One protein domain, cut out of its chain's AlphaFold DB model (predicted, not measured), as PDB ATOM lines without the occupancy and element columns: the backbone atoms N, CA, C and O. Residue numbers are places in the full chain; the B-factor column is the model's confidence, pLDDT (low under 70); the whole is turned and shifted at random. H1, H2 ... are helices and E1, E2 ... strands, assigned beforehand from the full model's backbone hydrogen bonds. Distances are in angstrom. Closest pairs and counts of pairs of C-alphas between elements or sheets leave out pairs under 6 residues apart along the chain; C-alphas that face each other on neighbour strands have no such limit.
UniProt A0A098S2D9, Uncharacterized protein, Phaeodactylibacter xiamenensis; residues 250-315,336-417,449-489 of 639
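AT A GLANCE: This is residues 250 to 315, 336 to 417 and 449 to 489 of the 639 residues of an uncharacterized protein of Phaeodactylibacter xiamenensis (UniProt A0A098S2D9). With little regular structure, small antiparallel sheets, E2-E3-E4, E1-E5, E7-E10 and E8-E9, and long loops make an elongated body; residues 482 to 489 stick out. The printed part has 189 residues, 75 in four named helices and eleven named strands, class mixed. It is only just compact, close to loose: radius of gyration of the C-alphas 19.0 A, spans 70 by 42 by 34 A.

IN THESE COORDINATES: E1 is residues 251-254, from C-alpha 251 (-3.748, 96.624, 51.930); then E2 257-260, E3 267-272, H1 274-280, E4 285-291, H2 294-299, E5 302-308, E6 313-315, E7 339-341, H3 343-349, E8 383-387, E9 393-398, H4 401-404, E10 412-414 and E11 453-455, to C-alpha 455 (-7.996, 87.416, 33.425).

HOW THE PARTS SIT: In hairpin E2 and E3, N 258 and O 268 are 2.8 A apart. H2 only grazes their sheet and touches H4, closest C-alphas 294 and 404, 5.4 A. O i to N i+4 pairs are within hydrogen-bond range throughout H1 and H3, 1 of 2 in H2.

THE WHOLE: C-alphas 315 and 336 are 9.5 A apart across one cut, 417 and 449 15.8 A across another. The link H3 to E8 is long. Residues 353-356, 401-405 and 464-489 have pLDDT under 70.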
ATOM      1  N   GLY A 250      -5.472  93.983  55.079       84.31
ATOM      2  CA  GLY A 250      -4.481  93.557  54.095       84.31
ATOM      3  C   GLY A 250      -4.431  94.443  52.846       84.31
ATOM      4  O   GLY A 250      -4.607  93.937  51.729       84.31
ATOM      5  N   PHE A 251      -4.175  95.744  53.023       89.06
ATOM      6  CA  PHE A 251      -3.748  96.624  51.930       89.06
ATOM      7  C   PHE A 251      -2.238  96.503  51.685       89.06
ATOM      8  O   PHE A 251      -1.484  96.091  52.568       89.06
ATOM      9  N   PHE A 252      -1.779  96.853  50.482       89.62
ATOM     10  CA  PHE A 252      -0.363  96.745  50.126       89.62
ATOM     11  C   PHE A 252       0.430  98.011  50.484       89.62
ATOM     12  O   PHE A 252       0.186  99.093  49.949       89.62
ATOM     13  N   ARG A 253       1.451  97.865  51.331       90.50
ATOM     14  CA  ARG A 253       2.515  98.847  51.567       90.50
ATOM     15  C   ARG A 253       3.793  98.376  50.883       90.50
ATOM     16  O   ARG A 253       4.450  97.450  51.354       90.50
ATOM     17  N   LEU A 254       4.134  99.014  49.769       91.00
ATOM     18  CA  LEU A 254       5.230  98.602  48.889       91.00
ATOM     19  C   LEU A 254       5.997  99.825  48.389       91.00
ATOM     20  O   LEU A 254       5.435 100.916  48.277       91.00
ATOM     21  N   ALA A 255       7.273  99.642  48.057       92.81
ATOM     22  CA  ALA A 255       8.006 100.646  47.291       92.81
ATOM     23  C   ALA A 255       7.417 100.751  45.872       92.81
ATOM     24  O   ALA A 255       6.897  99.769  45.335       92.81
ATOM     25  N   ARG A 256       7.498 101.928  45.251       94.69
ATOM     26  CA  ARG A 256       7.016 102.132  43.876       94.69
ATOM     27  C   ARG A 256       8.145 101.878  42.897       94.69
ATOM     28  O   ARG A 256       9.152 102.575  42.943       94.69
ATOM     29  N   TYR A 257       7.992 100.864  42.056       94.44
ATOM     30  CA  TYR A 257       8.985 100.488  41.059       94.44
ATOM     31  C   TYR A 257       9.074 101.537  39.945       94.44
ATOM     32  O   TYR A 257       8.057 101.945  39.389       94.44
ATOM     33  N   ALA A 258      10.295 101.932  39.587       95.56
ATOM     34  CA  ALA A 258      10.566 103.010  38.634       95.56
ATOM     35  C   ALA A 258      11.413 102.573  37.422       95.56
ATOM     36  O   ALA A 258      11.943 103.414  36.698       95.56
ATOM     37  N   GLY A 259      11.536 101.264  37.179       93.75
ATOM     38  CA  GLY A 259      12.263 100.718  36.030       93.75
ATOM     39  C   GLY A 259      13.673 100.232  36.360       93.75
ATOM     40  O   GLY A 259      13.996  99.918  37.509       93.75
ATOM     41  N   ILE A 260      14.502 100.120  35.322       94.12
ATOM     42  CA  ILE A 260      15.896  99.672  35.400       94.12
ATOM     43  C   ILE A 260      16.821 100.857  35.127       94.12
ATOM     44  O   ILE A 260      16.596 101.631  34.198       94.12
ATOM     45  N   HIS A 261      17.876 100.994  35.928       94.25
ATOM     46  CA  HIS A 261      18.900 102.005  35.719       94.25
ATOM     47  C   HIS A 261      19.645 101.735  34.399       94.25
ATOM     48  O   HIS A 261      20.282 100.684  34.277       94.25
ATOM     49  N   PRO A 262      19.630 102.664  33.426       92.19
ATOM     50  CA  PRO A 262      20.075 102.391  32.058       92.19
ATOM     51  C   PRO A 262      21.564 102.045  31.963       92.19
ATOM     52  O   PRO A 262      21.950 101.202  31.159       92.19
ATOM     53  N   GLU A 263      22.401 102.641  32.811       91.75
ATOM     54  CA  GLU A 263      23.854 102.415  32.792       91.75
ATOM     55  C   GLU A 263      24.305 101.297  33.743       91.75
ATOM     56  O   GLU A 263      25.405 100.772  33.602       91.75
ATOM     57  N   GLY A 264      23.473 100.948  34.729       90.50
ATOM     58  CA  GLY A 264      23.868 100.097  35.860       90.50
ATOM     59  C   GLY A 264      23.120  98.768  35.944       90.50
ATOM     60  O   GLY A 264      23.524  97.882  36.693       90.50
ATOM     61  N   GLY A 265      22.017  98.620  35.207       92.38
ATOM     62  CA  GLY A 265      21.257  97.377  35.139       92.38
ATOM     63  C   GLY A 265      20.584  96.949  36.443       92.38
ATOM     64  O   GLY A 265      20.206  95.788  36.563       92.38
ATOM     65  N   TYR A 266      20.434  97.843  37.424       92.75
ATOM     66  CA  TYR A 266      19.760  97.581  38.699       92.75
ATOM     67  C   TYR A 266      18.396  98.269  38.778       92.75
ATOM     68  O   TYR A 266      18.128  99.239  38.076       92.75
ATOM     69  N   GLU A 267      17.515  97.761  39.633       93.62
ATOM     70  CA  GLU A 267      16.149  98.273  39.779       93.62
ATOM     71  C   GLU A 267      16.131  99.638  40.481       93.62
ATOM     72  O   GLU A 267      16.911  99.889  41.401       93.62
ATOM     73  N   LEU A 268      15.226 100.517  40.058       94.50
ATOM     74  CA  LEU A 268      14.984 101.825  40.666       94.50
ATOM     75  C   LEU A 268      13.619 101.847  41.360       94.50
ATOM     76  O   LEU A 268      12.681 101.172  40.928       94.50
ATOM     77  N   ILE A 269      13.504 102.654  42.413       96.06
ATOM     78  CA  ILE A 269      12.245 102.971  43.096       96.06
ATOM     79  C   ILE A 269      12.096 104.481  43.295       96.06
ATOM     80  O   ILE A 269      13.089 105.210  43.284       96.06
ATOM     81  N   GLU A 270      10.865 104.947  43.503       97.06
ATOM     82  CA  GLU A 270      10.615 106.324  43.947       97.06
ATOM     83  C   GLU A 270      11.144 106.541  45.372       97.06
ATOM     84  O   GLU A 270      10.883 105.748  46.282       97.06
ATOM     85  N   GLU A 271      11.858 107.645  45.578       96.56
ATOM     86  CA  GLU A 271      12.284 108.084  46.902       96.56
ATOM     87  C   GLU A 271      11.112 108.710  47.669       96.56
ATOM     88  O   GLU A 271      10.402 109.587  47.177       96.56
ATOM     89  N   MET A 272      10.922 108.262  48.909       96.50
ATOM     90  CA  MET A 272      10.045 108.919  49.882       96.50
ATOM     91  C   MET A 272      10.754 110.048  50.628       96.50
ATOM     92  O   MET A 272      11.898 109.877  51.046       96.50
ATOM     93  N   ASP A 273      10.021 111.129  50.892       96.44
ATOM     94  CA  ASP A 273      10.394 112.183  51.832       96.44
ATOM     95  C   ASP A 273      10.370 111.662  53.284       96.44
ATOM     96  O   ASP A 273       9.324 111.571  53.934       96.44
ATOM     97  N   LEU A 274      11.542 111.259  53.779       94.88
ATOM     98  CA  LEU A 274      11.703 110.709  55.127       94.88
ATOM     99  C   LEU A 274      11.593 111.777  56.224       94.88
ATOM    100  O   LEU A 274      11.245 111.436  57.356       94.88
ATOM    101  N   GLU A 275      11.890 113.042  55.914       95.06
ATOM    102  CA  GLU A 275      11.766 114.148  56.870       95.06
ATOM    103  C   GLU A 275      10.287 114.453  57.109       95.06
ATOM    104  O   GLU A 275       9.835 114.443  58.256       95.06
ATOM    105  N   LEU A 276       9.506 114.586  56.032       93.81
ATOM    106  CA  LEU A 276       8.059 114.755  56.124       93.81
ATOM    107  C   LEU A 276       7.397 113.571  56.836       93.81
ATOM    108  O   LEU A 276       6.528 113.778  57.687       93.81
ATOM    109  N   PHE A 277       7.822 112.339  56.540       93.38
ATOM    110  CA  PHE A 277       7.317 111.151  57.228       93.38
ATOM    111  C   PHE A 277       7.610 111.190  58.736       93.38
ATOM    112  O   PHE A 277       6.736 110.863  59.535       93.38
ATOM    113  N   ALA A 278       8.804 111.627  59.148       93.06
ATOM    114  CA  ALA A 278       9.152 111.749  60.563       93.06
ATOM    115  C   ALA A 278       8.340 112.839  61.290       93.06
ATOM    116  O   ALA A 278       8.077 112.704  62.486       93.06
ATOM    117  N   GLU A 279       7.942 113.902  60.587       93.19
ATOM    118  CA  GLU A 279       7.156 115.007  61.150       93.19
ATOM    119  C   GLU A 279       5.645 114.739  61.179       93.19
ATOM    120  O   GLU A 279       4.965 115.144  62.122       93.19
ATOM    121  N   THR A 280       5.110 114.081  60.147       91.62
ATOM    122  CA  THR A 280       3.658 113.994  59.894       91.62
ATOM    123  C   THR A 280       3.114 112.568  59.829       91.62
ATOM    124  O   THR A 280       1.906 112.374  59.941       91.62
ATOM    125  N   GLY A 281       3.976 111.567  59.630       87.75
ATOM    126  CA  GLY A 281       3.582 110.194  59.310       87.75
ATOM    127  C   GLY A 281       3.147 109.984  57.853       87.75
ATOM    128  O   GLY A 281       2.852 108.852  57.464       87.75
ATOM    129  N   GLU A 282       3.126 111.033  57.022       89.56
ATOM    130  CA  GLU A 282       2.717 110.933  55.620       89.56
ATOM    131  C   GLU A 282       3.827 110.351  54.732       89.56
ATOM    132  O   GLU A 282       4.999 110.709  54.825       89.56
ATOM    133  N   ARG A 283       3.443 109.441  53.829       92.62
ATOM    134  CA  ARG A 283       4.344 108.759  52.885       92.62
ATOM    135  C   ARG A 283       4.238 109.416  51.509       92.62
ATOM    136  O   ARG A 283       3.432 108.990  50.680       92.62
ATOM    137  N   VAL A 284       5.038 110.453  51.266       94.62
ATOM    138  CA  VAL A 284       5.010 111.251  50.025       94.62
ATOM    139  C   VAL A 284       6.301 111.063  49.231       94.62
ATOM    140  O   VAL A 284       7.373 110.925  49.812       94.62
ATOM    141  N   ALA A 285       6.199 111.001  47.901       95.62
ATOM    142  CA  ALA A 285       7.361 110.854  47.026       95.62
ATOM    143  C   ALA A 285       8.053 112.211  46.816       95.62
ATOM    144  O   ALA A 285       7.374 113.214  46.599       95.62
ATOM    145  N   THR A 286       9.387 112.234  46.814       96.19
ATOM    146  CA  THR A 286      10.186 113.442  46.517       96.19
ATOM    147  C   THR A 286      10.199 113.771  45.021       96.19
ATOM    148  O   THR A 286      10.460 114.907  44.629       96.19
ATOM    149  N   GLY A 287       9.904 112.775  44.177       93.94
ATOM    150  CA  GLY A 287      10.057 112.827  42.722       93.94
ATOM    151  C   GLY A 287      11.416 112.320  42.227       93.94
ATOM    152  O   GLY A 287      11.590 112.166  41.018       93.94
ATOM    153  N   ASN A 288      12.352 112.021  43.132       95.12
ATOM    154  CA  ASN A 288      13.637 111.418  42.787       95.12
ATOM    155  C   ASN A 288      13.518 109.895  42.653       95.12
ATOM    156  O   ASN A 288      12.637 109.260  43.241       95.12
ATOM    157  N   LEU A 289      14.449 109.307  41.900       95.44
ATOM    158  CA  LEU A 289      14.586 107.861  41.752       95.44
ATOM    159  C   LEU A 289      15.873 107.403  42.427       95.44
ATOM    160  O   LEU A 289      16.947 107.920  42.130       95.44
ATOM    161  N   ILE A 290      15.763 106.399  43.287       95.00
ATOM    162  CA  ILE A 290      16.895 105.819  44.009       95.00
ATOM    163  C   ILE A 290      17.015 104.326  43.693       95.00
ATOM    164  O   ILE A 290      16.028 103.683  43.324       95.00
ATOM    165  N   PRO A 291      18.206 103.725  43.846       94.44
ATOM    166  CA  PRO A 291      18.366 102.292  43.649       94.44
ATOM    167  C   PRO A 291      17.514 101.500  44.649       94.44
ATOM    168  O   PRO A 291      17.461 101.835  45.834       94.44
ATOM    169  N   ALA A 292      16.886 100.414  44.198       92.88
ATOM    170  CA  ALA A 292      16.054  99.514  45.004       92.88
ATOM    171  C   ALA A 292      16.884  98.608  45.940       92.88
ATOM    172  O   ALA A 292      16.681  97.396  46.020       92.88
ATOM    173  N   THR A 293      17.872  99.178  46.632       91.19
ATOM    174  CA  THR A 293      18.724  98.440  47.567       91.19
ATOM    175  C   THR A 293      17.889  97.853  48.706       91.19
ATOM    176  O   THR A 293      16.808  98.342  49.037       91.19
ATOM    177  N   ARG A 294      18.423  96.839  49.392       86.88
ATOM    178  CA  ARG A 294      17.784  96.252  50.579       86.88
ATOM    179  C   ARG A 294      17.460  97.295  51.656       86.88
ATOM    180  O   ARG A 294      16.460  97.137  52.349       86.88
ATOM    181  N   ALA A 295      18.308  98.312  51.816       88.06
ATOM    182  CA  ALA A 295      18.066  99.401  52.757       88.06
ATOM    183  C   ALA A 295      16.898 100.270  52.276       88.06
ATOM    184  O   ALA A 295      15.931 100.447  53.014       88.06
ATOM    185  N   ASN A 296      16.930 100.698  51.014       91.31
ATOM    186  CA  ASN A 296      15.922 101.601  50.468       91.31
ATOM    187  C   ASN A 296      14.531 100.951  50.392       91.31
ATOM    188  O   ASN A 296      13.532 101.587  50.723       91.31
ATOM    189  N   LEU A 297      14.454  99.658  50.059       89.12
ATOM    190  CA  LEU A 297      13.199  98.898  50.078       89.12
ATOM    191  C   LEU A 297      12.568  98.824  51.476       89.12
ATOM    192  O   LEU A 297      11.356  98.680  51.578       89.12
ATOM    193  N   SER A 298      13.356  98.926  52.550       85.81
ATOM    194  CA  SER A 298      12.828  98.899  53.921       85.81
ATOM    195  C   SER A 298      12.322 100.253  54.428       85.81
ATOM    196  O   SER A 298      11.526 100.287  55.364       85.81
ATOM    197  N   THR A 299      12.745 101.363  53.813       89.06
ATOM    198  CA  THR A 299      12.453 102.728  54.287       89.06
ATOM    199  C   THR A 299      11.515 103.509  53.364       89.06
ATOM    200  O   THR A 299      10.639 104.215  53.861       89.06
ATOM    201  N   HIS A 300      11.614 103.351  52.041       92.94
ATOM    202  CA  HIS A 300      10.839 104.128  51.062       92.94
ATOM    203  C   HIS A 300       9.602 103.353  50.563       92.94
ATOM    204  O   HIS A 300       9.522 102.914  49.418       92.94
ATOM    205  N   LEU A 301       8.629 103.153  51.459       91.88
ATOM    206  CA  LEU A 301       7.403 102.376  51.224       91.88
ATOM    207  C   LEU A 301       6.139 103.238  51.173       91.88
ATOM    208  O   LEU A 301       5.882 103.991  52.103       91.88
ATOM    209  N   PHE A 302       5.265 103.036  50.197       93.44
ATOM    210  CA  PHE A 302       4.028 103.808  50.055       93.44
ATOM    211  C   PHE A 302       2.796 102.982  50.419       93.44
ATOM    212  O   PHE A 302       2.727 101.793  50.103       93.44
ATOM    213  N   ASP A 303       1.813 103.625  51.053       91.81
ATOM    214  CA  ASP A 303       0.519 103.015  51.368       91.81
ATOM    215  C   ASP A 303      -0.357 102.988  50.113       91.81
ATOM    216  O   ASP A 303      -0.683 104.036  49.560       91.81
ATOM    217  N   ASN A 304      -0.752 101.795  49.668       90.44
ATOM    218  CA  ASN A 304      -1.715 101.605  48.583       90.44
ATOM    219  C   ASN A 304      -3.041 101.132  49.184       90.44
ATOM    220  O   ASN A 304      -3.429  99.972  49.034       90.44
ATOM    221  N   THR A 305      -3.715 102.009  49.927       89.44
ATOM    222  CA  THR A 305      -4.961 101.681  50.644       89.44
ATOM    223  C   THR A 305      -6.111 101.313  49.698       89.44
ATOM    224  O   THR A 305      -7.017 100.575  50.081       89.44
ATOM    225  N   ASP A 306      -6.037 101.733  48.431       89.88
ATOM    226  CA  ASP A 306      -6.931 101.355  47.329       89.88
ATOM    227  C   ASP A 306      -6.606  99.981  46.711       89.88
ATOM    228  O   ASP A 306      -7.392  99.445  45.924       89.88
ATOM    229  N   ARG A 307      -5.461  99.388  47.065       90.81
ATOM    230  CA  ARG A 307      -5.007  98.082  46.584       90.81
ATOM    231  C   ARG A 307      -5.015  97.083  47.733       90.81
ATOM    232  O   ARG A 307      -4.021  96.905  48.432       90.81
ATOM    233  N   GLY A 308      -6.146  96.412  47.915       88.62
ATOM    234  CA  GLY A 308      -6.305  95.349  48.905       88.62
ATOM    235  C   GLY A 308      -6.311  93.957  48.301       88.62
ATOM    236  O   GLY A 308      -6.609  93.765  47.122       88.62
ATOM    237  N   SER A 309      -6.006  92.964  49.130       86.44
ATOM    238  CA  SER A 309      -6.070  91.546  48.745       86.44
ATOM    239  C   SER A 309      -7.497  90.980  48.614       86.44
ATOM    240  O   SER A 309      -7.680  89.912  48.020       86.44
ATOM    241  N   LEU A 310      -8.508  91.675  49.147       88.94
ATOM    242  CA  LEU A 310      -9.900  91.222  49.181       88.94
ATOM    243  C   LEU A 310     -10.703  91.698  47.963       88.94
ATOM    244  O   LEU A 310     -10.650  92.882  47.630       88.94
ATOM    245  N   PRO A 311     -11.478  90.816  47.297       92.69
ATOM    246  CA  PRO A 311     -12.384  91.231  46.227       92.69
ATOM    247  C   PRO A 311     -13.444  92.209  46.730       92.69
ATOM    248  O   PRO A 311     -14.095  91.951  47.744       92.69
ATOM    249  N   THR A 312     -13.662  93.290  45.983       95.12
ATOM    250  CA  THR A 312     -14.703  94.282  46.295       95.12
ATOM    251  C   THR A 312     -16.029  93.958  45.614       95.12
ATOM    252  O   THR A 312     -17.082  94.435  46.041       95.12
ATOM    253  N   PHE A 313     -16.001  93.104  44.588       97.12
ATOM    254  CA  PHE A 313     -17.187  92.538  43.959       97.12
ATOM    255  C   PHE A 313     -16.940  91.113  43.462       97.12
ATOM    256  O   PHE A 313     -15.848  90.755  43.016       97.12
ATOM    257  N   PHE A 314     -17.981  90.290  43.507       97.62
ATOM    258  CA  PHE A 314     -17.946  88.914  43.026       97.62
ATOM    259  C   PHE A 314     -19.353  88.416  42.723       97.62
ATOM    260  O   PHE A 314     -20.356  89.001  43.120       97.62
ATOM    261  N   GLY A 315     -19.439  87.323  41.980       97.44
ATOM    262  CA  GLY A 315     -20.719  86.723  41.667       97.44
ATOM    263  C   GLY A 315     -20.610  85.671  40.590       97.44
ATOM    264  O   GLY A 315     -19.547  85.104  40.305       97.44
ATOM    265  N   GLY A 336     -13.482  90.448  41.332       95.56
ATOM    266  CA  GLY A 336     -12.542  91.521  41.057       95.56
ATOM    267  C   GLY A 336     -12.515  92.632  42.095       95.56
ATOM    268  O   GLY A 336     -13.160  92.569  43.144       95.56
ATOM    269  N   GLY A 337     -11.715  93.648  41.781       93.38
ATOM    270  CA  GLY A 337     -11.412  94.783  42.645       93.38
ATOM    271  C   GLY A 337     -10.274  94.535  43.634       93.38
ATOM    272  O   GLY A 337      -9.878  95.466  44.327       93.38
ATOM    273  N   ASN A 338      -9.722  93.320  43.671       92.44
ATOM    274  CA  ASN A 338      -8.566  92.971  44.487       92.44
ATOM    275  C   ASN A 338      -7.256  92.989  43.704       92.44
ATOM    276  O   ASN A 338      -7.223  92.885  42.476       92.44
ATOM    277  N   TYR A 339      -6.164  93.028  44.455       92.06
ATOM    278  CA  TYR A 339      -4.808  92.902  43.956       92.06
ATOM    279  C   TYR A 339      -4.124  91.669  44.544       92.06
ATOM    280  O   TYR A 339      -4.419  91.224  45.653       92.06
ATOM    281  N   ILE A 340      -3.205  91.104  43.772       87.69
ATOM    282  CA  ILE A 340      -2.435  89.913  44.108       87.69
ATOM    283  C   ILE A 340      -0.966  90.253  43.912       87.69
ATOM    284  O   ILE A 340      -0.566  90.710  42.842       87.69
ATOM    285  N   TYR A 341      -0.164  90.008  44.943       86.69
ATOM    286  CA  TYR A 341       1.285  90.087  44.839       86.69
ATOM    287  C   TYR A 341       1.841  88.752  44.326       86.69
ATOM    288  O   TYR A 341       1.741  87.729  45.011       86.69
ATOM    289  N   ASP A 342       2.391  88.729  43.109       82.62
ATOM    290  CA  ASP A 342       2.923  87.507  42.491       82.62
ATOM    291  C   ASP A 342       4.343  87.189  42.991       82.62
ATOM    292  O   ASP A 342       5.344  87.321  42.281       82.62
ATOM    293  N   VAL A 343       4.412  86.692  44.229       79.19
ATOM    294  CA  VAL A 343       5.641  86.188  44.872       79.19
ATOM    295  C   VAL A 343       6.332  85.119  44.030       79.19
ATOM    296  O   VAL A 343       7.554  84.972  44.058       79.19
ATOM    297  N   ALA A 344       5.563  84.309  43.297       75.25
ATOM    298  CA  ALA A 344       6.128  83.247  42.480       75.25
ATOM    299  C   ALA A 344       6.879  83.823  41.275       75.25
ATOM    300  O   ALA A 344       7.910  83.268  40.892       75.25
ATOM    301  N   ARG A 345       6.383  84.915  40.682       79.62
ATOM    302  CA  ARG A 345       7.093  85.661  39.640       79.62
ATOM    303  C   ARG A 345       8.331  86.332  40.198       79.62
ATOM    304  O   ARG A 345       9.414  86.012  39.710       79.62
ATOM    305  N   GLU A 346       8.198  87.109  41.270       80.94
ATOM    306  CA  GLU A 346       9.329  87.752  41.953       80.94
ATOM    307  C   GLU A 346      10.455  86.743  42.256       80.94
ATOM    308  O   GLU A 346      11.605  86.917  41.854       80.94
ATOM    309  N   ASN A 347      10.120  85.603  42.870       76.31
ATOM    310  CA  ASN A 347      11.093  84.571  43.242       76.31
ATOM    311  C   ASN A 347      11.800  83.881  42.069       76.31
ATOM    312  O   ASN A 347      12.807  83.200  42.288       76.31
ATOM    313  N   SER A 348      11.255  83.998  40.861       75.25
ATOM    314  CA  SER A 348      11.779  83.363  39.649       75.25
ATOM    315  C   SER A 348      12.549  84.313  38.731       75.25
ATOM    316  O   SER A 348      13.178  83.841  37.784       75.25
ATOM    317  N   VAL A 349      12.531  85.619  39.030       77.38
ATOM    318  CA  VAL A 349      13.317  86.640  38.320       77.38
ATOM    319  C   VAL A 349      14.774  86.648  38.775       77.38
ATOM    320  O   VAL A 349      15.681  86.803  37.962       77.38
ATOM    321  N   TYR A 350      15.023  86.425  40.065       77.75
ATOM    322  CA  TYR A 350      16.333  86.686  40.658       77.75
ATOM    323  C   TYR A 350      17.227  85.454  40.849       77.75
ATOM    324  O   TYR A 350      16.794  84.373  41.262       77.75
ATOM    325  N   VAL A 351      18.531  85.654  40.632       74.19
ATOM    326  CA  VAL A 351      19.573  84.618  40.693       74.19
ATOM    327  C   VAL A 351      20.046  84.361  42.134       74.19
ATOM    328  O   VAL A 351      21.148  84.738  42.525       74.19
ATOM    329  N   ASN A 352      19.225  83.695  42.952       70.56
ATOM    330  CA  ASN A 352      19.564  83.417  44.365       70.56
ATOM    331  C   ASN A 352      19.906  81.942  44.660       70.56
ATOM    332  O   ASN A 352      20.303  81.601  45.774       70.56
ATOM    333  N   SER A 353      19.721  81.046  43.686       66.31
ATOM    334  CA  SER A 353      20.030  79.607  43.772       66.31
ATOM    335  C   SER A 353      19.931  78.966  42.379       66.31
ATOM    336  O   SER A 353      19.459  79.616  41.449       66.31
ATOM    337  N   ALA A 354      20.334  77.700  42.223       66.81
ATOM    338  CA  ALA A 354      20.139  76.943  40.982       66.81
ATOM    339  C   ALA A 354      18.646  76.611  40.770       66.81
ATOM    340  O   ALA A 354      18.190  75.506  41.064       66.81
ATOM    341  N   LYS A 355      17.879  77.599  40.306       68.31
ATOM    342  CA  LYS A 355      16.462  77.487  39.949       68.31
ATOM    343  C   LYS A 355      16.295  77.710  38.444       68.31
ATOM    344  O   LYS A 355      17.070  78.464  37.859       68.31
ATOM    345  N   PRO A 356      15.302  77.071  37.807       68.88
ATOM    346  CA  PRO A 356      14.934  77.414  36.441       68.88
ATOM    347  C   PRO A 356      14.411  78.858  36.394       68.88
ATOM    348  O   PRO A 356      13.589  79.240  37.229       68.88
ATOM    349  N   TYR A 357      14.878  79.637  35.419       72.44
ATOM    350  CA  TYR A 357      14.333  80.964  35.130       72.44
ATOM    351  C   TYR A 357      13.005  80.862  34.393       72.44
ATOM    352  O   TYR A 357      12.732  79.875  33.703       72.44
ATOM    353  N   ARG A 358      12.198  81.918  34.502       74.31
ATOM    354  CA  ARG A 358      11.086  82.112  33.576       74.31
ATOM    355  C   ARG A 358      11.615  82.425  32.182       74.31
ATOM    356  O   ARG A 358      12.608  83.130  32.023       74.31
ATOM    357  N   GLU A 359      10.904  81.916  31.184       82.00
ATOM    358  CA  GLU A 359      11.188  82.171  29.771       82.00
ATOM    359  C   GLU A 359      11.181  83.673  29.450       82.00
ATOM    360  O   GLU A 359      12.039  84.128  28.709       82.00
ATOM    361  N   GLU A 360      10.292  84.449  30.085       83.25
ATOM    362  CA  GLU A 360      10.140  85.899  29.870       83.25
ATOM    363  C   GLU A 360      11.399  86.727  30.168       83.25
ATOM    364  O   GLU A 360      11.564  87.810  29.618       83.25
ATOM    365  N   ILE A 361      12.300  86.215  31.010       85.00
ATOM    366  CA  ILE A 361      13.551  86.898  31.356       85.00
ATOM    367  C   ILE A 361      14.572  86.712  30.235       85.00
ATOM    368  O   ILE A 361      15.402  87.582  29.993       85.00
ATOM    369  N   VAL A 362      14.540  85.569  29.545       83.00
ATOM    370  CA  VAL A 362      15.567  85.183  28.577       83.00
ATOM    371  C   VAL A 362      15.533  86.137  27.383       83.00
ATOM    372  O   VAL A 362      14.622  86.098  26.564       83.00
ATOM    373  N   GLY A 363      16.563  86.979  27.272       83.88
ATOM    374  CA  GLY A 363      16.672  87.987  26.215       83.88
ATOM    375  C   GLY A 363      15.985  89.323  26.515       83.88
ATOM    376  O   GLY A 363      16.006  90.189  25.650       83.88
ATOM    377  N   ASN A 364      15.426  89.507  27.717       90.00
ATOM    378  CA  ASN A 364      14.789  90.753  28.173       90.00
ATOM    379  C   ASN A 364      15.371  91.249  29.516       90.00
ATOM    380  O   ASN A 364      14.724  91.952  30.289       90.00
ATOM    381  N   TYR A 365      16.601  90.841  29.829       90.69
ATOM    382  CA  TYR A 365      17.358  91.344  30.972       90.69
ATOM    383  C   TYR A 365      18.477  92.270  30.499       90.69
ATOM    384  O   TYR A 365      19.015  92.090  29.402       90.69
ATOM    385  N   TRP A 366      18.833  93.238  31.340       93.88
ATOM    386  CA  TRP A 366      19.888  94.202  31.047       93.88
ATOM    387  C   TRP A 366      21.239  93.500  30.863       93.88
ATOM    388  O   TRP A 366      21.642  92.687  31.701       93.88
ATOM    389  N   GLN A 367      21.948  93.804  29.775       92.44
ATOM    390  CA  GLN A 367      23.259  93.218  29.474       92.44
ATOM    391  C   GLN A 367      24.353  94.273  29.331       92.44
ATOM    392  O   GLN A 367      25.490  94.013  29.723       92.44
ATOM    393  N   ASN A 368      24.026  95.433  28.766       92.12
ATOM    394  CA  ASN A 368      24.960  96.513  28.499       92.12
ATOM    395  C   ASN A 368      24.345  97.882  28.827       92.12
ATOM    396  O   ASN A 368      23.125  98.047  28.752       92.12
ATOM    397  N   PRO A 369      25.184  98.889  29.126       91.56
ATOM    398  CA  PRO A 369      24.726 100.261  29.309       91.56
ATOM    399  C   PRO A 369      23.910 100.776  28.116       91.56
ATOM    400  O   PRO A 369      24.337 100.661  26.965       91.56
ATOM    401  N   GLY A 370      22.734 101.333  28.409       87.12
ATOM    402  CA  GLY A 370      21.770 101.836  27.428       87.12
ATOM    403  C   GLY A 370      20.738 100.815  26.933       87.12
ATOM    404  O   GLY A 370      19.893 101.188  26.117       87.12
ATOM    405  N   ASP A 371      20.772  99.563  27.403       89.50
ATOM    406  CA  ASP A 371      19.755  98.560  27.068       89.50
ATOM    407  C   ASP A 371      18.373  98.951  27.630       89.50
ATOM    408  O   ASP A 371      18.224  99.234  28.821       89.50
ATOM    409  N   ASP A 372      17.347  98.898  26.776       87.62
ATOM    410  CA  ASP A 372      15.939  98.966  27.181       87.62
ATOM    411  C   ASP A 372      15.480  97.560  27.595       87.62
ATOM    412  O   ASP A 372      15.071  96.750  26.760       87.62
ATOM    413  N   ALA A 373      15.668  97.237  28.874       90.19
ATOM    414  CA  ALA A 373      15.378  95.922  29.437       90.19
ATOM    415  C   ALA A 373      14.318  96.000  30.536       90.19
ATOM    416  O   ALA A 373      14.363  96.864  31.414       90.19
ATOM    417  N   GLU A 374      13.395  95.039  30.538       89.31
ATOM    418  CA  GLU A 374      12.366  94.929  31.576       89.31
ATOM    419  C   GLU A 374      12.921  94.348  32.886       89.31
ATOM    420  O   GLU A 374      12.421  94.650  33.975       89.31
ATOM    421  N   PHE A 375      13.954  93.502  32.807       90.69
ATOM    422  CA  PHE A 375      14.557  92.829  33.957       90.69
ATOM    423  C   PHE A 375      15.974  93.348  34.249       90.69
ATOM    424  O   PHE A 375      16.717  93.678  33.319       90.69
ATOM    425  N   PRO A 376      16.383  93.401  35.533       91.25
ATOM    426  CA  PRO A 376      17.733  93.816  35.888       91.25
ATOM    427  C   PRO A 376      18.775  92.818  35.380       91.25
ATOM    428  O   PRO A 376      18.457  91.686  35.006       91.25
ATOM    429  N   ALA A 377      20.039  93.230  35.409       90.62
ATOM    430  CA  ALA A 377      21.156  92.373  35.054       90.62
ATOM    431  C   ALA A 377      21.131  91.082  35.886       90.62
ATOM    432  O   ALA A 377      20.863  91.085  37.089       90.62
ATOM    433  N   LEU A 378      21.436  89.945  35.265       88.00
ATOM    434  CA  LEU A 378      21.468  88.679  35.993       88.00
ATOM    435  C   LEU A 378      22.705  88.626  36.897       88.00
ATOM    436  O   LEU A 378      23.795  88.273  36.451       88.00
ATOM    437  N   SER A 379      22.524  88.948  38.179       86.69
ATOM    438  CA  SER A 379      23.591  88.930  39.181       86.69
ATOM    439  C   SER A 379      23.304  87.977  40.341       86.69
ATOM    440  O   SER A 379      22.210  87.962  40.915       86.69
ATOM    441  N   TRP A 380      24.320  87.191  40.721       83.50
ATOM    442  CA  TRP A 380      24.244  86.257  41.843       83.50
ATOM    443  C   TRP A 380      23.947  86.988  43.155       83.50
ATOM    444  O   TRP A 380      24.665  87.910  43.547       83.50
ATOM    445  N   ASN A 381      22.926  86.526  43.881       80.38
ATOM    446  CA  ASN A 381      22.494  87.101  45.157       80.38
ATOM    447  C   ASN A 381      22.073  88.584  45.047       80.38
ATOM    448  O   ASN A 381      22.161  89.313  46.040       80.38
ATOM    449  N   GLN A 382      21.648  89.012  43.846       84.69
ATOM    450  CA  GLN A 382      21.139  90.357  43.536       84.69
ATOM    451  C   GLN A 382      22.094  91.463  43.994       84.69
ATOM    452  O   GLN A 382      21.723  92.349  44.772       84.69
ATOM    453  N   ARG A 383      23.355  91.347  43.572       88.38
ATOM    454  CA  ARG A 383      24.427  92.282  43.914       88.38
ATOM    455  C   ARG A 383      24.845  93.089  42.695       88.38
ATOM    456  O   ARG A 383      25.261  92.504  41.704       88.38
ATOM    457  N   TYR A 384      24.740  94.405  42.778       90.88
ATOM    458  CA  TYR A 384      25.014  95.307  41.662       90.88
ATOM    459  C   TYR A 384      25.988  96.389  42.099       90.88
ATOM    460  O   TYR A 384      26.043  96.737  43.280       90.88
ATOM    461  N   ASP A 385      26.727  96.920  41.135       92.12
ATOM    462  CA  ASP A 385      27.534  98.114  41.336       92.12
ATOM    463  C   ASP A 385      26.624  99.325  41.108       92.12
ATOM    464  O   ASP A 385      26.042  99.490  40.035       92.12
ATOM    465  N   VAL A 386      26.431 100.125  42.153       92.94
ATOM    466  CA  VAL A 386      25.519 101.270  42.161       92.94
ATOM    467  C   VAL A 386      26.283 102.523  41.769       92.94
ATOM    468  O   VAL A 386      27.330 102.820  42.337       92.94
ATOM    469  N   ILE A 387      25.745 103.264  40.805       92.06
ATOM    470  CA  ILE A 387      26.293 104.547  40.371       92.06
ATOM    471  C   ILE A 387      25.591 105.637  41.180       92.06
ATOM    472  O   ILE A 387      24.381 105.827  41.050       92.06
ATOM    473  N   ASN A 388      26.345 106.329  42.029       87.31
ATOM    474  CA  ASN A 388      25.848 107.441  42.834       87.31
ATOM    475  C   ASN A 388      25.702 108.714  41.989       87.31
ATOM    476  O   ASN A 388      26.323 108.851  40.933       87.31
ATOM    477  N   GLU A 389      24.929 109.687  42.478       82.94
ATOM    478  CA  GLU A 389      24.721 110.971  41.787       82.94
ATOM    479  C   GLU A 389      26.023 111.745  41.524       82.94
ATOM    480  O   GLU A 389      26.137 112.466  40.534       82.94
ATOM    481  N   ASP A 390      27.029 111.578  42.388       86.62
ATOM    482  CA  ASP A 390      28.353 112.192  42.242       86.62
ATOM    483  C   ASP A 390      29.272 111.447  41.249       86.62
ATOM    484  O   ASP A 390      30.421 111.846  41.039       86.62
ATOM    485  N   GLY A 391      28.770 110.377  40.625       84.62
ATOM    486  CA  GLY A 391      29.490 109.530  39.678       84.62
ATOM    487  C   GLY A 391      30.418 108.503  40.326       84.62
ATOM    488  O   GLY A 391      31.130 107.797  39.606       84.62
ATOM    489  N   THR A 392      30.447 108.400  41.659       91.56
ATOM    490  CA  THR A 392      31.167 107.320  42.345       91.56
ATOM    491  C   THR A 392      30.423 105.994  42.206       91.56
ATOM    492  O   THR A 392      29.203 105.960  42.055       91.56
ATOM    493  N   ILE A 393      31.171 104.887  42.241       92.00
ATOM    494  CA  ILE A 393      30.612 103.536  42.154       92.00
ATOM    495  C   ILE A 393      30.697 102.886  43.531       92.00
ATOM    496  O   ILE A 393      31.788 102.721  44.081       92.00
ATOM    497  N   GLU A 394      29.547 102.507  44.079       92.75
ATOM    498  CA  GLU A 394      29.459 101.623  45.234       92.75
ATOM    499  C   GLU A 394      29.358 100.177  44.742       92.75
ATOM    500  O   GLU A 394      28.350  99.760  44.175       92.75
ATOM    501  N   GLU A 395      30.424  99.404  44.924       91.62
ATOM    502  CA  GLU A 395      30.484  98.034  44.418       91.62
ATOM    503  C   GLU A 395      29.673  97.056  45.283       91.62
ATOM    504  O   GLU A 395      29.671  97.125  46.516       91.62
ATOM    505  N   ASN A 396      29.084  96.042  44.639       88.88
ATOM    506  CA  ASN A 396      28.553  94.847  45.306       88.88
ATOM    507  C   ASN A 396      27.410  95.114  46.322       88.88
ATOM    508  O   ASN A 396      27.271  94.410  47.338       88.88
ATOM    509  N   VAL A 397      26.565  96.106  46.029       90.44
ATOM    510  CA  VAL A 397      25.397  96.505  46.829       90.44
ATOM    511  C   VAL A 397      24.259  95.506  46.648       90.44
ATOM    512  O   VAL A 397      23.975  95.050  45.544       90.44
ATOM    513  N   ARG A 398      23.580  95.144  47.739       87.69
ATOM    514  CA  ARG A 398      22.559  94.083  47.755       87.69
ATOM    515  C   ARG A 398      21.136  94.636  47.614       87.69
ATOM    516  O   ARG A 398      20.735  95.472  48.418       87.69
ATOM    517  N   PHE A 399      20.355  94.076  46.689       86.88
ATOM    518  CA  PHE A 399      18.973  94.490  46.371       86.88
ATOM    519  C   PHE A 399      17.895  93.516  46.887       86.88
ATOM    520  O   PHE A 399      16.717  93.807  46.796       86.88
ATOM    521  N   ASP A 400      18.310  92.387  47.470       75.75
ATOM    522  CA  ASP A 400      17.497  91.248  47.941       75.75
ATOM    523  C   ASP A 400      16.145  91.602  48.624       75.75
ATOM    524  O   ASP A 400      16.130  91.788  49.851       75.75
ATOM    525  N   PRO A 401      15.017  91.625  47.873       67.81
ATOM    526  CA  PRO A 401      13.683  91.911  48.402       67.81
ATOM    527  C   PRO A 401      13.139  90.741  49.245       67.81
ATOM    528  O   PRO A 401      12.374  90.923  50.191       67.81
ATOM    529  N   GLN A 402      13.620  89.516  48.993       64.62
ATOM    530  CA  GLN A 402      13.203  88.307  49.714       64.62
ATOM    531  C   GLN A 402      13.694  88.308  51.168       64.62
ATOM    532  O   GLN A 402      13.041  87.753  52.050       64.62
ATOM    533  N   ARG A 403      14.870  88.894  51.435       65.12
ATOM    534  CA  ARG A 403      15.453  88.984  52.790       65.12
ATOM    535  C   ARG A 403      15.426  90.382  53.392       65.12
ATOM    536  O   ARG A 403      15.804  90.540  54.559       65.12
ATOM    537  N   SER A 404      15.075  91.411  52.625       62.03
ATOM    538  CA  SER A 404      14.657  92.691  53.204       62.03
ATOM    539  C   SER A 404      13.341  92.505  53.964       62.03
ATOM    540  O   SER A 404      13.158  93.153  54.983       62.03
ATOM    541  N   GLY A 405      12.485  91.578  53.514       62.88
ATOM    542  CA  GLY A 405      11.107  91.479  53.977       62.88
ATOM    543  C   GLY A 405      10.231  92.568  53.366       62.88
ATOM    544  O   GLY A 405       9.119  92.740  53.816       62.88
ATOM    545  N   HIS A 406      10.713  93.315  52.372       70.31
ATOM    546  CA  HIS A 406      10.020  94.440  51.757       70.31
ATOM    547  C   HIS A 406      10.227  94.407  50.247       70.31
ATOM    548  O   HIS A 406      11.364  94.303  49.778       70.31
ATOM    549  N   ALA A 407       9.138  94.545  49.501       78.31
ATOM    550  CA  ALA A 407       9.147  94.443  48.053       78.31
ATOM    551  C   ALA A 407       8.570  95.706  47.392       78.31
ATOM    552  O   ALA A 407       8.049  96.603  48.062       78.31
ATOM    553  N   HIS A 408       8.678  95.784  46.067       89.06
ATOM    554  CA  HIS A 408       8.112  96.869  45.265       89.06
ATOM    555  C   HIS A 408       6.900  96.398  44.450       89.06
ATOM    556  O   HIS A 408       6.704  95.200  44.228       89.06
ATOM    557  N   ASP A 409       6.106  97.336  43.943       91.12
ATOM    558  CA  ASP A 409       4.810  97.078  43.308       91.12
ATOM    559  C   ASP A 409       4.846  96.515  41.873       91.12
ATOM    560  O   ASP A 409       3.795  96.129  41.370       91.12
ATOM    561  N   LYS A 410       6.018  96.342  41.240       90.25
ATOM    562  CA  LYS A 410       6.163  95.673  39.919       90.25
ATOM    563  C   LYS A 410       5.390  94.352  39.793       90.25
ATOM    564  O   LYS A 410       4.851  94.046  38.736       90.25
ATOM    565  N   TYR A 411       5.366  93.549  40.861       87.56
ATOM    566  CA  TYR A 411       4.718  92.232  40.875       87.56
ATOM    567  C   TYR A 411       3.295  92.262  41.452       87.56
ATOM    568  O   TYR A 411       2.663  91.210  41.576       87.56
ATOM    569  N   LEU A 412       2.780  93.448  41.790       90.69
ATOM    570  CA  LEU A 412       1.414  93.650  42.246       90.69
ATOM    571  C   LEU A 412       0.478  93.784  41.040       90.69
ATOM    572  O   LEU A 412       0.569  94.727  40.261       90.69
ATOM    573  N   GLN A 413      -0.453  92.849  40.895       90.44
ATOM    574  CA  GLN A 413      -1.327  92.754  39.726       90.44
ATOM    575  C   GLN A 413      -2.797  92.718  40.139       90.44
ATOM    576  O   GLN A 413      -3.131  92.269  41.234       90.44
ATOM    577  N   LYS A 414      -3.700  93.149  39.253       93.50
ATOM    578  CA  LYS A 414      -5.144  93.002  39.483       93.50
ATOM    579  C   LYS A 414      -5.548  91.527  39.439       93.50
ATOM    580  O   LYS A 414      -5.199  90.818  38.498       93.50
ATOM    581  N   GLY A 415      -6.330  91.099  40.427       91.19
ATOM    582  CA  GLY A 415      -6.871  89.741  40.551       91.19
ATOM    583  C   GLY A 415      -8.190  89.514  39.808       91.19
ATOM    584  O   GLY A 415      -8.864  88.520  40.063       91.19
ATOM    585  N   ASP A 416      -8.585  90.421  38.911       94.69
ATOM    586  CA  ASP A 416      -9.875  90.365  38.222       94.69
ATOM    587  C   ASP A 416      -9.963  89.151  37.288       94.69
ATOM    588  O   ASP A 416      -9.082  88.914  36.447       94.69
ATOM    589  N   PHE A 417     -11.056  88.391  37.377       92.44
ATOM    590  CA  PHE A 417     -11.280  87.266  36.475       92.44
ATOM    591  C   PHE A 417     -12.748  86.937  36.211       92.44
ATOM    592  O   PHE A 417     -13.640  87.176  37.024       92.44
ATOM    593  N   ASN A 449     -15.421  71.137  33.790       79.81
ATOM    594  CA  ASN A 449     -15.198  72.083  34.882       79.81
ATOM    595  C   ASN A 449     -13.996  72.985  34.602       79.81
ATOM    596  O   ASN A 449     -12.987  72.512  34.084       79.81
ATOM    597  N   ASN A 450     -14.089  74.254  35.009       78.69
ATOM    598  CA  ASN A 450     -13.043  75.271  34.841       78.69
ATOM    599  C   ASN A 450     -12.517  75.337  33.395       78.69
ATOM    600  O   ASN A 450     -11.307  75.356  33.179       78.69
ATOM    601  N   LEU A 451     -13.429  75.331  32.411       80.50
ATOM    602  CA  LEU A 451     -13.092  75.195  30.987       80.50
ATOM    603  C   LEU A 451     -12.121  76.284  30.515       80.50
ATOM    604  O   LEU A 451     -11.171  75.997  29.794       80.50
ATOM    605  N   PHE A 452     -12.367  77.528  30.920       81.75
ATOM    606  CA  PHE A 452     -11.466  78.648  30.683       81.75
ATOM    607  C   PHE A 452     -11.586  79.686  31.802       81.75
ATOM    608  O   PHE A 452     -12.605  79.764  32.498       81.75
ATOM    609  N   THR A 453     -10.541  80.501  31.938       86.56
ATOM    610  CA  THR A 453     -10.510  81.709  32.768       86.56
ATOM    611  C   THR A 453     -10.032  82.867  31.900       86.56
ATOM    612  O   THR A 453      -9.031  82.729  31.204       86.56
ATOM    613  N   ILE A 454     -10.756  83.979  31.924       91.81
ATOM    614  CA  ILE A 454     -10.369  85.254  31.324       91.81
ATOM    615  C   ILE A 454      -9.871  86.127  32.470       91.81
ATOM    616  O   ILE A 454     -10.621  86.366  33.415       91.81
ATOM    617  N   THR A 455      -8.620  86.564  32.410       91.38
ATOM    618  CA  THR A 455      -7.996  87.416  33.425       91.38
ATOM    619  C   THR A 455      -6.855  88.210  32.797       91.38
ATOM    620  O   THR A 455      -6.275  87.763  31.809       91.38
ATOM    621  N   GLY A 456      -6.569  89.390  33.351       88.31
ATOM    622  CA  GLY A 456      -5.347  90.147  33.059       88.31
ATOM    623  C   GLY A 456      -4.178  89.779  33.977       88.31
ATOM    624  O   GLY A 456      -3.097  90.326  33.812       88.31
ATOM    625  N   TYR A 457      -4.398  88.886  34.947       87.50
ATOM    626  CA  TYR A 457      -3.362  88.384  35.839       87.50
ATOM    627  C   TYR A 457      -2.414  87.447  35.084       87.50
ATOM    628  O   TYR A 457      -2.854  86.470  34.477       87.50
ATOM    629  N   GLU A 458      -1.115  87.727  35.146       81.00
ATOM    630  CA  GLU A 458      -0.071  86.970  34.443       81.00
ATOM    631  C   GLU A 458       0.386  85.725  35.221       81.00
ATOM    632  O   GLU A 458       1.092  84.862  34.691       81.00
ATOM    633  N   GLY A 459      -0.016  85.609  36.489       75.75
ATOM    634  CA  GLY A 459       0.212  84.414  37.290       75.75
ATOM    635  C   GLY A 459      -0.740  83.262  36.938       75.75
ATOM    636  O   GLY A 459      -1.603  83.343  36.069       75.75
ATOM    637  N   TYR A 460      -0.591  82.138  37.639       73.12
ATOM    638  CA  TYR A 460      -1.285  80.893  37.280       73.12
ATOM    639  C   TYR A 460      -2.796  80.882  37.560       73.12
ATOM    640  O   TYR A 460      -3.561  80.332  36.769       73.12
ATOM    641  N   ASP A 461      -3.225  81.405  38.712       79.62
ATOM    642  CA  ASP A 461      -4.631  81.404  39.127       79.62
ATOM    643  C   ASP A 461      -4.976  82.730  39.831       79.62
ATOM    644  O   ASP A 461      -4.411  82.999  40.893       79.62
ATOM    645  N   PRO A 462      -5.894  83.543  39.276       81.62
ATOM    646  CA  PRO A 462      -6.326  84.807  39.876       81.62
ATOM    647  C   PRO A 462      -7.267  84.632  41.086       81.62
ATOM    648  O   PRO A 462      -7.653  85.609  41.712       81.62
ATOM    649  N   GLU A 463      -7.657  83.403  41.450       79.12
ATOM    650  CA  GLU A 463      -8.529  83.116  42.607       79.12
ATOM    651  C   GLU A 463      -7.741  82.917  43.927       79.12
ATOM    652  O   GLU A 463      -8.249  82.365  44.909       79.12
ATOM    653  N   VAL A 464      -6.460  83.287  43.960       67.44
ATOM    654  CA  VAL A 464      -5.633  83.209  45.170       67.44
ATOM    655  C   VAL A 464      -5.816  84.484  45.992       67.44
ATOM    656  O   VAL A 464      -5.540  85.576  45.513       67.44
ATOM    657  N   VAL A 465      -6.244  84.327  47.246       58.97
ATOM    658  CA  VAL A 465      -6.320  85.402  48.246       58.97
ATOM    659  C   VAL A 465      -5.280  85.112  49.326       58.97
ATOM    660  O   VAL A 465      -5.206  83.982  49.813       58.97
ATOM    661  N   ASN A 466      -4.475  86.112  49.686       60.81
ATOM    662  CA  ASN A 466      -3.517  86.043  50.787       60.81
ATOM    663  C   ASN A 466      -3.751  87.238  51.717       60.81
ATOM    664  O   ASN A 466      -3.628  88.373  51.270       60.81
ATOM    665  N   LEU A 467      -4.093  86.966  52.979       54.78
ATOM    666  CA  LEU A 467      -4.474  87.979  53.972       54.78
ATOM    667  C   LEU A 467      -3.353  88.326  54.959       54.78
ATOM    668  O   LEU A 467      -3.563  89.144  55.846       54.78
ATOM    669  N   GLY A 468      -2.157  87.738  54.824       50.91
ATOM    670  CA  GLY A 468      -1.021  88.108  55.676       50.91
ATOM    671  C   GLY A 468      -1.212  87.795  57.170       50.91
ATOM    672  O   GLY A 468      -0.519  88.352  58.009       50.91
ATOM    673  N   ASP A 469      -2.089  86.872  57.538       41.75
ATOM    674  CA  ASP A 469      -2.431  86.495  58.919       41.75
ATOM    675  C   ASP A 469      -1.629  85.286  59.446       41.75
ATOM    676  O   ASP A 469      -1.959  84.686  60.467       41.75
ATOM    677  N   GLY A 470      -0.570  84.872  58.741       38.31
ATOM    678  CA  GLY A 470       0.189  83.664  59.087       38.31
ATOM    679  C   GLY A 470      -0.570  82.355  58.817       38.31
ATOM    680  O   GLY A 470       0.040  81.282  58.860       38.31
ATOM    681  N   LEU A 471      -1.850  82.415  58.428       32.34
ATOM    682  CA  LEU A 471      -2.594  81.303  57.846       32.34
ATOM    683  C   LEU A 471      -2.213  81.209  56.370       32.34
ATOM    684  O   LEU A 471      -2.956  81.609  55.486       32.34
ATOM    685  N   GLY A 472      -0.996  80.707  56.136       30.92
ATOM    686  CA  GLY A 472      -0.316  80.559  54.848       30.92
ATOM    687  C   GLY A 472      -1.222  80.417  53.622       30.92
ATOM    688  O   GLY A 472      -1.406  79.325  53.089       30.92
ATOM    689  N   GLY A 473      -1.678  81.554  53.105       31.77
ATOM    690  CA  GLY A 473      -2.120  81.734  51.736       31.77
ATOM    691  C   GLY A 473      -0.908  81.956  50.844       31.77
ATOM    692  O   GLY A 473      -0.883  82.899  50.064       31.77
ATOM    693  N   SER A 474       0.137  81.124  50.956       31.78
ATOM    694  CA  SER A 474       1.117  81.053  49.873       31.78
ATOM    695  C   SER A 474       0.348  80.777  48.583       31.78
ATOM    696  O   SER A 474      -0.704  80.128  48.621       31.78
ATOM    697  N   SER A 475       0.850  81.259  47.441       36.62
ATOM    698  CA  SER A 475       0.398  80.849  46.109       36.62
ATOM    699  C   SER A 475       0.695  79.356  45.922       36.62
ATOM    700  O   SER A 475       1.531  78.932  45.125       36.62
ATOM    701  N   ASN A 476       0.064  78.524  46.738       28.53
ATOM    702  CA  ASN A 476       0.079  77.103  46.610       28.53
ATOM    703  C   ASN A 476      -0.626  76.870  45.301       28.53
ATOM    704  O   ASN A 476      -1.774  77.279  45.133       28.53
ATOM    705  N   TRP A 477       0.115  76.250  44.392       31.61
ATOM    706  CA  TRP A 477      -0.365  75.488  43.260       31.61
ATOM    707  C   TRP A 477      -1.746  74.891  43.571       31.61
ATOM    708  O   TRP A 477      -1.886  73.748  44.014       31.61
ATOM    709  N   LYS A 478      -2.809  75.662  43.337       29.17
ATOM    710  CA  LYS A 478      -4.129  75.103  43.151       29.17
ATOM    711  C   LYS A 478      -4.035  74.574  41.741       29.17
ATOM    712  O   LYS A 478      -4.292  75.271  40.769       29.17
ATOM    713  N   HIS A 479      -3.601  73.320  41.629       30.64
ATOM    714  CA  HIS A 479      -3.985  72.527  40.476       30.64
ATOM    715  C   HIS A 479      -5.452  72.865  40.153       30.64
ATOM    716  O   HIS A 479      -6.239  72.974  41.105       30.64
ATOM    717  N   PRO A 480      -5.876  72.959  38.879       29.78
ATOM    718  CA  PRO A 480      -7.269  72.648  38.575       29.78
ATOM    719  C   PRO A 480      -7.562  71.333  39.309       29.78
ATOM    720  O   PRO A 480      -6.886  70.334  39.063       29.78
ATOM    721  N   ARG A 481      -8.383  71.408  40.365       29.12
ATOM    722  CA  ARG A 481      -8.300  70.511  41.530       29.12
ATOM    723  C   ARG A 481      -8.066  69.048  41.141       29.12
ATOM    724  O   ARG A 481      -8.829  68.463  40.376       29.12
ATOM    725  N   ARG A 482      -7.032  68.450  41.746       24.64
ATOM    726  CA  ARG A 482      -6.883  66.995  41.874       24.64
ATOM    727  C   ARG A 482      -8.092  66.415  42.622       24.64
ATOM    728  O   ARG A 482      -8.683  67.072  43.475       24.64
ATOM    729  N   PHE A 483      -8.418  65.166  42.293       23.31
ATOM    730  CA  PHE A 483      -9.372  64.311  42.998       23.31
ATOM    731  C   PHE A 483      -9.196  64.373  44.520       23.31
ATOM    732  O   PHE A 483      -8.107  64.112  45.028       23.31
ATOM    733  N   ALA A 484     -10.283  64.643  45.241       22.69
ATOM    734  CA  ALA A 484     -10.378  64.324  46.656       22.69
ATOM    735  C   ALA A 484     -10.840  62.865  46.790       22.69
ATOM    736  O   ALA A 484     -11.882  62.490  46.249       22.69
ATOM    737  N   TRP A 485     -10.050  62.049  47.484       24.31
ATOM    738  CA  TRP A 485     -10.438  60.706  47.900       24.31
ATOM    739  C   TRP A 485     -11.208  60.814  49.213       24.31
ATOM    740  O   TRP A 485     -10.705  61.386  50.179       24.31
ATOM    741  N   TYR A 486     -12.410  60.245  49.260       23.30
ATOM    742  CA  TYR A 486     -13.053  59.920  50.528       23.30
ATOM    743  C   TYR A 486     -12.423  58.617  51.029       23.30
ATOM    744  O   TYR A 486     -12.572  57.570  50.401       23.30
ATOM    745  N   ASN A 487     -11.669  58.692  52.125       21.19
ATOM    746  CA  ASN A 487     -11.157  57.512  52.816       21.19
ATOM    747  C   ASN A 487     -12.266  56.931  53.696       21.19
ATOM    748  O   ASN A 487     -12.717  57.584  54.635       21.19
ATOM    749  N   ALA A 488     -12.643  55.682  53.443       23.50
ATOM    750  CA  ALA A 488     -13.200  54.820  54.474       23.50
ATOM    751  C   ALA A 488     -12.053  53.941  55.006       23.50
ATOM    752  O   ALA A 488     -11.591  53.027  54.331       23.50
ATOM    753  N   ASN A 489     -11.558  54.257  56.207       22.72
ATOM    754  CA  ASN A 489     -10.769  53.334  57.042       22.72
ATOM    755  C   ASN A 489     -11.627  52.072  57.309       22.72
ATOM    756  O   ASN A 489     -12.843  52.208  57.389       22.72
TER     757      ASN A 489